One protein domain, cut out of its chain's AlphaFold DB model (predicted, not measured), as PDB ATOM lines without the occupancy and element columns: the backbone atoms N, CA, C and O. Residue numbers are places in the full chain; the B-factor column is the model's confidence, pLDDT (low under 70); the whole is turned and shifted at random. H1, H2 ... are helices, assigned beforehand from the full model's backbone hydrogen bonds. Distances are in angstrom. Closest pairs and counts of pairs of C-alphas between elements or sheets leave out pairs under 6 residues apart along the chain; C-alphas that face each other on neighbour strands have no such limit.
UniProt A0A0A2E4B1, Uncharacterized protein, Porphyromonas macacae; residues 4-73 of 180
ATOM      1  N   HIS A   4      35.355  10.326  27.886       43.22
ATOM      2  CA  HIS A   4      35.508   8.862  27.805       43.22
ATOM      3  C   HIS A   4      34.744   8.234  26.629       43.22
ATOM      4  O   HIS A   4      35.316   7.462  25.866       43.22
ATOM      5  N   ARG A   5      33.503   8.669  26.372       42.44
ATOM      6  CA  ARG A   5      32.640   8.094  25.321       42.44
ATOM      7  C   ARG A   5      33.153   8.341  23.892       42.44
ATOM      8  O   ARG A   5      32.825   7.591  22.980       42.44
ATOM      9  N   HIS A   6      33.943   9.398  23.677       38.47
ATOM     10  CA  HIS A   6      34.534   9.700  22.368       38.47
ATOM     11  C   HIS A   6      35.801   8.871  22.106       38.47
ATOM     12  O   HIS A   6      35.964   8.338  21.010       38.47
ATOM     13  N   ARG A   7      36.647   8.663  23.129       38.44
ATOM     14  CA  ARG A   7      37.820   7.774  23.035       38.44
ATOM     15  C   ARG A   7      37.421   6.315  22.824       38.44
ATOM     16  O   ARG A   7      38.044   5.644  22.010       38.44
ATOM     17  N   GLU A   8      36.354   5.850  23.469       36.25
ATOM     18  CA  GLU A   8      35.841   4.483  23.287       36.25
ATOM     19  C   GLU A   8      35.297   4.232  21.876       36.25
ATOM     20  O   GLU A   8      35.540   3.171  21.307       36.25
ATOM     21  N   ARG A   9      34.634   5.218  21.258       41.44
ATOM     22  CA  ARG A   9      34.143   5.117  19.869       41.44
ATOM     23  C   ARG A   9      35.269   5.135  18.841       41.44
ATOM     24  O   ARG A   9      35.187   4.447  17.831       41.44
ATOM     25  N   LEU A  10      36.320   5.916  19.089       39.25
ATOM     26  CA  LEU A  10      37.505   5.937  18.231       39.25
ATOM     27  C   LEU A  10      38.347   4.668  18.404       39.25
ATOM     28  O   LEU A  10      38.853   4.150  17.415       39.25
ATOM     29  N   CYS A  11      38.443   4.133  19.625       47.06
ATOM     30  CA  CYS A  11      39.102   2.858  19.903       47.06
ATOM     31  C   CYS A  11      38.360   1.696  19.233       47.06
ATOM     32  O   CYS A  11      38.951   0.975  18.440       47.06
ATOM     33  N   THR A  12      37.045   1.581  19.444       35.91
ATOM     34  CA  THR A  12      36.229   0.531  18.815       35.91
ATOM     35  C   THR A  12      36.225   0.647  17.296       35.91
ATOM     36  O   THR A  12      36.485  -0.341  16.632       35.91
ATOM     37  N   ARG A  13      36.053   1.833  16.697       48.25
ATOM     38  CA  ARG A  13      36.106   1.981  15.228       48.25
ATOM     39  C   ARG A  13      37.482   1.623  14.645       48.25
ATOM     40  O   ARG A  13      37.543   1.065  13.555       48.25
ATOM     41  N   ARG A  14      38.572   1.909  15.362       36.81
ATOM     42  CA  ARG A  14      39.946   1.587  14.945       36.81
ATOM     43  C   ARG A  14      40.268   0.095  15.113       36.81
ATOM     44  O   ARG A  14      40.919  -0.469  14.242       36.81
ATOM     45  N   VAL A  15      39.742  -0.542  16.160       46.41
ATOM     46  CA  VAL A  15      39.798  -1.999  16.367       46.41
ATOM     47  C   VAL A  15      38.948  -2.724  15.320       46.41
ATOM     48  O   VAL A  15      39.467  -3.591  14.631       46.41
ATOM     49  N   MET A  16      37.710  -2.289  15.074       47.09
ATOM     50  CA  MET A  16      36.851  -2.848  14.022       47.09
ATOM     51  C   MET A  16      37.461  -2.675  12.626       47.09
ATOM     52  O   MET A  16      37.387  -3.597  11.822       47.09
ATOM     53  N   ALA A  17      38.106  -1.538  12.337       49.59
ATOM     54  CA  ALA A  17      38.838  -1.348  11.084       49.59
ATOM     55  C   ALA A  17      40.033  -2.311  10.969       49.59
ATOM     56  O   ALA A  17      40.261  -2.858   9.895       49.59
ATOM     57  N   SER A  18      40.754  -2.572  12.068       57.47
ATOM     58  CA  SER A  18      41.843  -3.560  12.088       57.47
ATOM     59  C   SER A  18      41.362  -5.016  12.011       57.47
ATOM     60  O   SER A  18      42.011  -5.854  11.397       57.47
ATOM     61  N   GLU A  19      40.202  -5.331  12.585       60.47
ATOM     62  CA  GLU A  19      39.597  -6.662  12.510       60.47
ATOM     63  C   GLU A  19      39.025  -6.933  11.118       60.47
ATOM     64  O   GLU A  19      39.141  -8.041  10.603       60.47
ATOM     65  N   GLN A  20      38.429  -5.922  10.484       60.38
ATOM     66  CA  GLN A  20      37.951  -6.014   9.108       60.38
ATOM     67  C   GLN A  20      39.109  -6.244   8.135       60.38
ATOM     68  O   GLN A  20      39.005  -7.131   7.290       60.38
ATOM     69  N   THR A  21      40.228  -5.524   8.270       63.19
ATOM     70  CA  THR A  21      41.408  -5.765   7.423       63.19
ATOM     71  C   THR A  21      42.042  -7.128   7.690       63.19
ATOM     72  O   THR A  21      42.425  -7.804   6.739       63.19
ATOM     73  N   ALA A  22      42.092  -7.584   8.945       70.50
ATOM     74  CA  ALA A  22      42.576  -8.923   9.281       70.50
ATOM     75  C   ALA A  22      41.694 -10.033   8.681       70.50
ATOM     76  O   ALA A  22      42.220 -10.983   8.102       70.50
ATOM     77  N   ARG A  23      40.362  -9.889   8.747       75.62
ATOM     78  CA  ARG A  23      39.413 -10.826   8.118       75.62
ATOM     79  C   ARG A  23      39.552 -10.854   6.597       75.62
ATOM     80  O   ARG A  23      39.488 -11.926   6.005       75.62
ATOM     81  N   LEU A  24      39.751  -9.694   5.968       72.88
ATOM     82  CA  LEU A  24      40.002  -9.617   4.527       72.88
ATOM     83  C   LEU A  24      41.315 -10.319   4.161       72.88
ATOM     84  O   LEU A  24      41.318 -11.129   3.243       72.88
ATOM     85  N   ALA A  25      42.387 -10.100   4.926       73.38
ATOM     86  CA  ALA A  25      43.675 -10.760   4.711       73.38
ATOM     87  C   ALA A  25      43.625 -12.284   4.932       73.38
ATOM     88  O   ALA A  25      44.368 -13.035   4.304       73.38
ATOM     89  N   GLU A  26      42.769 -12.775   5.826       80.56
ATOM     90  CA  GLU A  26      42.569 -14.214   6.004       80.56
ATOM     91  C   GLU A  26      41.836 -14.835   4.811       80.56
ATOM     92  O   GLU A  26      42.264 -15.868   4.296       80.56
ATOM     93  N   LYS A  27      40.790 -14.168   4.312       79.31
ATOM     94  CA  LYS A  27      40.061 -14.596   3.108       79.31
ATOM     95  C   LYS A  27      40.934 -14.584   1.859       79.31
ATOM     96  O   LYS A  27      40.819 -15.480   1.030       79.31
ATOM     97  N   ASP A  28      41.820 -13.606   1.765       75.44
ATOM     98  CA  ASP A  28      42.843 -13.493   0.730       75.44
ATOM     99  C   ASP A  28      43.758 -14.731   0.719       75.44
ATOM    100  O   ASP A  28      43.847 -15.451  -0.274       75.44
ATOM    101  N   ARG A  29      44.290 -15.107   1.890       78.94
ATOM    102  CA  ARG A  29      45.094 -16.332   2.050       78.94
ATOM    103  C   ARG A  29      44.315 -17.607   1.732       78.94
ATOM    104  O   ARG A  29      44.889 -18.560   1.202       78.94
ATOM    105  N   GLU A  30      43.041 -17.681   2.116       85.00
ATOM    106  CA  GLU A  30      42.177 -18.820   1.777       85.00
ATOM    107  C   GLU A  30      41.983 -18.929   0.263       85.00
ATOM    108  O   GLU A  30      42.128 -20.016  -0.302       85.00
ATOM    109  N   ARG A  31      41.712 -17.803  -0.403       84.81
ATOM    110  CA  ARG A  31      41.575 -17.726  -1.857       84.81
ATOM    111  C   ARG A  31      42.852 -18.203  -2.545       84.81
ATOM    112  O   ARG A  31      42.770 -19.053  -3.428       84.81
ATOM    113  N   ASP A  32      44.020 -17.737  -2.117       78.12
ATOM    114  CA  ASP A  32      45.286 -18.083  -2.773       78.12
ATOM    115  C   ASP A  32      45.595 -19.581  -2.684       78.12
ATOM    116  O   ASP A  32      46.038 -20.192  -3.664       78.12
ATOM    117  N   LYS A  33      45.277 -20.209  -1.543       85.06
ATOM    118  CA  LYS A  33      45.364 -21.668  -1.375       85.06
ATOM    119  C   LYS A  33      44.451 -22.405  -2.355       85.06
ATOM    120  O   LYS A  33      44.900 -23.352  -3.000       85.06
ATOM    121  N   LEU A  34      43.196 -21.970  -2.494       85.31
ATOM    122  CA  LEU A  34      42.231 -22.602  -3.401       85.31
ATOM    123  C   LEU A  34      42.652 -22.471  -4.867       85.31
ATOM    124  O   LEU A  34      42.636 -23.455  -5.604       85.31
ATOM    125  N   VAL A  35      43.074 -21.280  -5.291       84.31
ATOM    126  CA  VAL A  35      43.504 -21.066  -6.680       84.31
ATOM    127  C   VAL A  35      44.792 -21.852  -6.971       84.31
ATOM    128  O   VAL A  35      44.922 -22.448  -8.041       84.31
ATOM    129  N   THR A  36      45.713 -21.944  -6.004       82.94
ATOM    130  CA  THR A  36      46.914 -22.792  -6.119       82.94
ATOM    131  C   THR A  36      46.545 -24.264  -6.306       82.94
ATOM    132  O   THR A  36      47.060 -24.896  -7.231       82.94
ATOM    133  N   ALA A  37      45.609 -24.785  -5.508       88.19
ATOM    134  CA  ALA A  37      45.134 -26.163  -5.626       88.19
ATOM    135  C   ALA A  37      44.515 -26.442  -7.009       88.19
ATOM    136  O   ALA A  37      44.882 -27.419  -7.659       88.19
ATOM    137  N   ILE A  38      43.664 -25.542  -7.518       88.75
ATOM    138  CA  ILE A  38      43.062 -25.667  -8.858       88.75
ATOM    139  C   ILE A  38      44.146 -25.728  -9.944       88.75
ATOM    140  O   ILE A  38      44.089 -26.550 -10.863       88.75
ATOM    141  N   PHE A  39      45.167 -24.875  -9.854       87.88
ATOM    142  CA  PHE A  39      46.247 -24.867 -10.840       87.88
ATOM    143  C   PHE A  39      47.116 -26.122 -10.763       87.88
ATOM    144  O   PHE A  39      47.587 -26.604 -11.797       87.88
ATOM    145  N   GLU A  40      47.336 -26.668  -9.572       87.44
ATOM    146  CA  GLU A  40      48.025 -27.945  -9.401       87.44
ATOM    147  C   GLU A  40      47.223 -29.108  -9.979       87.44
ATOM    148  O   GLU A  40      47.788 -29.907 -10.731       87.44
ATOM    149  N   GLU A  41      45.914 -29.159  -9.743       91.69
ATOM    150  CA  GLU A  41      45.034 -30.167 -10.339       91.69
ATOM    151  C   GLU A  41      45.048 -30.110 -11.868       91.69
ATOM    152  O   GLU A  41      45.141 -31.150 -12.522       91.69
ATOM    153  N   ILE A  42      45.030 -28.913 -12.460       89.38
ATOM    154  CA  ILE A  42      45.108 -28.738 -13.920       89.38
ATOM    155  C   ILE A  42      46.471 -29.202 -14.456       89.38
ATOM    156  O   ILE A  42      46.540 -29.855 -15.503       89.38
ATOM    157  N   ARG A  43      47.568 -28.948 -13.727       87.56
ATOM    158  CA  ARG A  43      48.905 -29.462 -14.090       87.56
ATOM    159  C   ARG A  43      48.974 -30.984 -13.996       87.56
ATOM    160  O   ARG A  43      49.557 -31.611 -14.883       87.56
ATOM    161  N   GLN A  44      48.393 -31.572 -12.954       91.12
ATOM    162  CA  GLN A  44      48.303 -33.023 -12.796       91.12
ATOM    163  C   GLN A  44      47.421 -33.636 -13.888       91.12
ATOM    164  O   GLN A  44      47.808 -34.633 -14.494       91.12
ATOM    165  N   ALA A  45      46.297 -33.000 -14.221       90.38
ATOM    166  CA  ALA A  45      45.425 -33.410 -15.313       90.38
ATOM    167  C   ALA A  45      46.170 -33.400 -16.652       90.38
ATOM    168  O   ALA A  45      46.105 -34.388 -17.372       90.38
ATOM    169  N   ALA A  46      46.960 -32.361 -16.949       89.06
ATOM    170  CA  ALA A  46      47.761 -32.279 -18.176       89.06
ATOM    171  C   ALA A  46      48.852 -33.366 -18.284       89.06
ATOM    172  O   ALA A  46      49.281 -33.697 -19.394       89.06
ATOM    173  N   ARG A  47      49.306 -33.898 -17.140       89.94
ATOM    174  CA  ARG A  47      50.273 -35.007 -17.021       89.94
ATOM    175  C   ARG A  47      49.606 -36.378 -16.858       89.94
ATOM    176  O   ARG A  47      50.307 -37.378 -16.749       89.94
ATOM    177  N   SER A  48      48.276 -36.426 -16.819       90.06
ATOM    178  CA  SER A  48      47.512 -37.651 -16.600       90.06
ATOM    179  C   SER A  48      47.737 -38.658 -17.735       90.06
ATOM    180  O   SER A  48      47.787 -38.256 -18.898       90.06
ATOM    181  N   PRO A  49      47.784 -39.968 -17.436       87.94
ATOM    182  CA  PRO A  49      47.823 -41.016 -18.457       87.94
ATOM    183  C   PRO A  49      46.493 -41.163 -19.221       87.94
ATOM    184  O   PRO A  49      46.453 -41.751 -20.296       87.94
ATOM    185  N   ILE A  50      45.390 -40.624 -18.689       93.00
ATOM    186  CA  ILE A  50      44.070 -40.655 -19.335       93.00
ATOM    187  C   ILE A  50      44.003 -39.555 -20.404       93.00
ATOM    188  O   ILE A  50      43.968 -38.373 -20.052       93.00
ATOM    189  N   ALA A  51      43.924 -39.938 -21.684       86.38
ATOM    190  CA  ALA A  51      43.984 -39.028 -22.838       86.38
ATOM    191  C   ALA A  51      42.988 -37.856 -22.756       86.38
ATOM    192  O   ALA A  51      43.399 -36.700 -22.816       86.38
ATOM    193  N   ALA A  52      41.705 -38.129 -22.487       88.31
ATOM    194  CA  ALA A  52      40.680 -37.085 -22.365       88.31
ATOM    195  C   ALA A  52      40.974 -36.074 -21.234       88.31
ATOM    196  O   ALA A  52      40.714 -34.873 -21.362       88.31
ATOM    197  N   ARG A  53      41.566 -36.542 -20.123       87.88
ATOM    198  CA  ARG A  53      41.961 -35.694 -18.985       87.88
ATOM    199  C   ARG A  53      43.223 -34.888 -19.303       87.88
ATOM    200  O   ARG A  53      43.302 -33.723 -18.920       87.88
ATOM    201  N   ALA A  54      44.168 -35.482 -20.032       87.00
ATOM    202  CA  ALA A  54      45.384 -34.823 -20.496       87.00
ATOM    203  C   ALA A  54      45.095 -33.707 -21.504       87.00
ATOM    204  O   ALA A  54      45.623 -32.606 -21.358       87.00
ATOM    205  N   GLU A  55      44.229 -33.955 -22.485       86.62
ATOM    206  CA  GLU A  55      43.802 -32.953 -23.468       86.62
ATOM    207  C   GLU A  55      43.095 -31.772 -22.797       86.62
ATOM    208  O   GLU A  55      43.470 -30.616 -23.011       86.62
ATOM    209  N   SER A  56      42.144 -32.064 -21.905       86.69
ATOM    210  CA  SER A  56      41.435 -31.043 -21.127       86.69
ATOM    211  C   SER A  56      42.396 -30.239 -20.245       86.69
ATOM    212  O   SER A  56      42.354 -29.009 -20.239       86.69
ATOM    213  N   GLY A  57      43.325 -30.913 -19.559       88.25
ATOM    214  CA  GLY A  57      44.357 -30.270 -18.744       88.25
ATOM    215  C   GLY A  57      45.291 -29.373 -19.559       88.25
ATOM    216  O   GLY A  57      45.602 -28.268 -19.125       88.25
ATOM    217  N   ARG A  58      45.705 -29.788 -20.764       86.88
ATOM    218  CA  ARG A  58      46.538 -28.967 -21.667       86.88
ATOM    219  C   ARG A  58      45.800 -27.721 -22.153       86.88
ATOM    220  O   ARG A  58      46.395 -26.647 -22.178       86.88
ATOM    221  N   LYS A  59      44.510 -27.846 -22.486       89.75
ATOM    222  CA  LYS A  59      43.667 -26.716 -22.904       89.75
ATOM    223  C   LYS A  59      43.476 -25.704 -21.775       89.75
ATOM    224  O   LYS A  59      43.660 -24.509 -21.988       89.75
ATOM    225  N   LEU A  60      43.149 -26.179 -20.572       87.38
ATOM    226  CA  LEU A  60      42.962 -25.317 -19.402       87.38
ATOM    227  C   LEU A  60      44.276 -24.679 -18.946       87.38
ATOM    228  O   LEU A  60      44.277 -23.520 -18.539       87.38
ATOM    229  N   ARG A  61      45.400 -25.388 -19.098       86.44
ATOM    230  CA  ARG A  61      46.725 -24.876 -18.746       86.44
ATOM    231  C   ARG A  61      47.067 -23.567 -19.461       86.44
ATOM    232  O   ARG A  61      47.578 -22.664 -18.807       86.44
ATOM    233  N   LEU A  62      46.727 -23.440 -20.748       84.62
ATOM    234  CA  LEU A  62      46.940 -22.213 -21.530       84.62
ATOM    235  C   LEU A  62      46.247 -20.995 -20.906       84.62
ATOM    236  O   LEU A  62      46.824 -19.917 -20.858       84.62
ATOM    237  N   VAL A  63      45.023 -21.175 -20.404       82.19
ATOM    238  CA  VAL A  63      44.258 -20.097 -19.763       82.19
ATOM    239  C   VAL A  63      44.808 -19.810 -18.370       82.19
ATOM    240  O   VAL A  63      44.999 -18.651 -18.019       82.19
ATOM    241  N   THR A  64      45.108 -20.847 -17.583       81.44
ATOM    242  CA  THR A  64      45.600 -20.670 -16.206       81.44
ATOM    243  C   THR A  64      47.001 -20.078 -16.125       81.44
ATOM    244  O   THR A  64      47.295 -19.362 -15.173       81.44
ATOM    245  N   ASP A  65      47.870 -20.351 -17.105       77.00
ATOM    246  CA  ASP A  65      49.234 -19.811 -17.112       77.00
ATOM    247  C   ASP A  65      49.223 -18.270 -17.249       77.00
ATOM    248  O   ASP A  65      50.120 -17.624 -16.717       77.00
ATOM    249  N   THR A  66      48.170 -17.673 -17.827       74.94
ATOM    250  CA  THR A  66      47.939 -16.210 -17.867       74.94
ATOM    251  C   THR A  66      47.706 -15.593 -16.484       74.94
ATOM    252  O   THR A  66      47.994 -14.420 -16.274       74.94
ATOM    253  N   TYR A  67      47.198 -16.373 -15.529       69.00
ATOM    254  CA  TYR A  67      46.901 -15.924 -14.164       69.00
ATOM    255  C   TYR A  67      48.023 -16.255 -13.170       69.00
ATOM    256  O   TYR A  67      47.926 -15.925 -11.986       69.00
ATOM    257  N   LYS A  68      49.105 -16.904 -13.625       64.81
ATOM    258  CA  LYS A  68      50.287 -17.110 -12.784       64.81
ATOM    259  C   LYS A  68      50.972 -15.779 -12.497       64.81
ATOM    260  O   LYS A  68      51.162 -14.964 -13.388       64.81
ATOM    261  N   GLY A  69      51.390 -15.601 -11.248       61.81
ATOM    262  CA  GLY A  69      52.018 -14.369 -10.764       61.81
ATOM    263  C   GLY A  69      51.030 -13.441 -10.060       61.81
ATOM    264  O   GLY A  69      51.378 -12.916  -9.012       61.81
ATOM    265  N   LEU A  70      49.778 -13.360 -10.532       61.66
ATOM    266  CA  LEU A  70      48.732 -12.541  -9.901       61.66
ATOM    267  C   LEU A  70      48.398 -13.010  -8.473       61.66
ATOM    268  O   LEU A  70      48.114 -12.209  -7.602       61.66
ATOM    269  N   GLN A  71      48.504 -14.317  -8.217       55.22
ATOM    270  CA  GLN A  71      48.217 -14.933  -6.913       55.22
ATOM    271  C   GLN A  71      49.249 -14.627  -5.812       55.22
ATOM    272  O   GLN A  71      49.035 -15.011  -4.668       55.22
ATOM    273  N   TRP A  72      50.407 -14.050  -6.159       48.53
ATOM    274  CA  TRP A  72      51.481 -13.732  -5.205       48.53
ATOM    275  C   TRP A  72      51.607 -12.227  -4.948       48.53
ATOM    276  O   TRP A  72      52.409 -11.823  -4.104       48.53
ATOM    277  N   GLU A  73      50.835 -11.398  -5.657       47.53
ATOM    278  CA  GLU A  73      50.790  -9.964  -5.395       47.53
ATOM    279  C   GLU A  73      49.975  -9.743  -4.115       47.53
ATOM    280  O   GLU A  73      48.757  -9.849  -4.093       47.53
TER     281      GLU A  73
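AT A GLANCE: This is residues 4 to 73 of the 180 residues of an uncharacterized protein of Porphyromonas macacae (UniProt A0A0A2E4B1). What shape is it? A rod: long helix H1, with H2 folded back on its last part as a helical hairpin, while residues 4 to 27 stick out. What builds it? The printed part has 70 residues with two named helices, H1 then H2, and no named strand: all helix, extended, radius of gyration of the C-alphas 20.7 A, spans 70 by 18 by 12 A.

IN THESE COORDINATES: Where is H1? H1, residues 4 to 46, runs 62.9 A from C-alpha 4 at (35.508, 8.862, 27.805). And H2? H2, residues 51 to 65, runs 20.7 A to C-alpha 65 at (49.234, -19.811, -17.112).

HOW THE PARTS SIT: Where do they touch? H1 touches H2 with residues 39 to 46 alone; the closest C-alphas, of Ala 46 and Gly 57, are 4.0 A apart. At what angle? They run opposite ways at a steep tilt of 40 degrees. Which O i to N i+4 pairs are within hydrogen-bond range? Every one in H1, 9 of 11 in H2.

THE WHOLE: How large is it? The farthest C-alphas, of His 4 and Ala 51, are 70.2 A apart. Any cut? The printed part has no cut; the H1 to H2 link is tight. Where is pLDDT under 70? At residues 4 to 21 and 67 to 73.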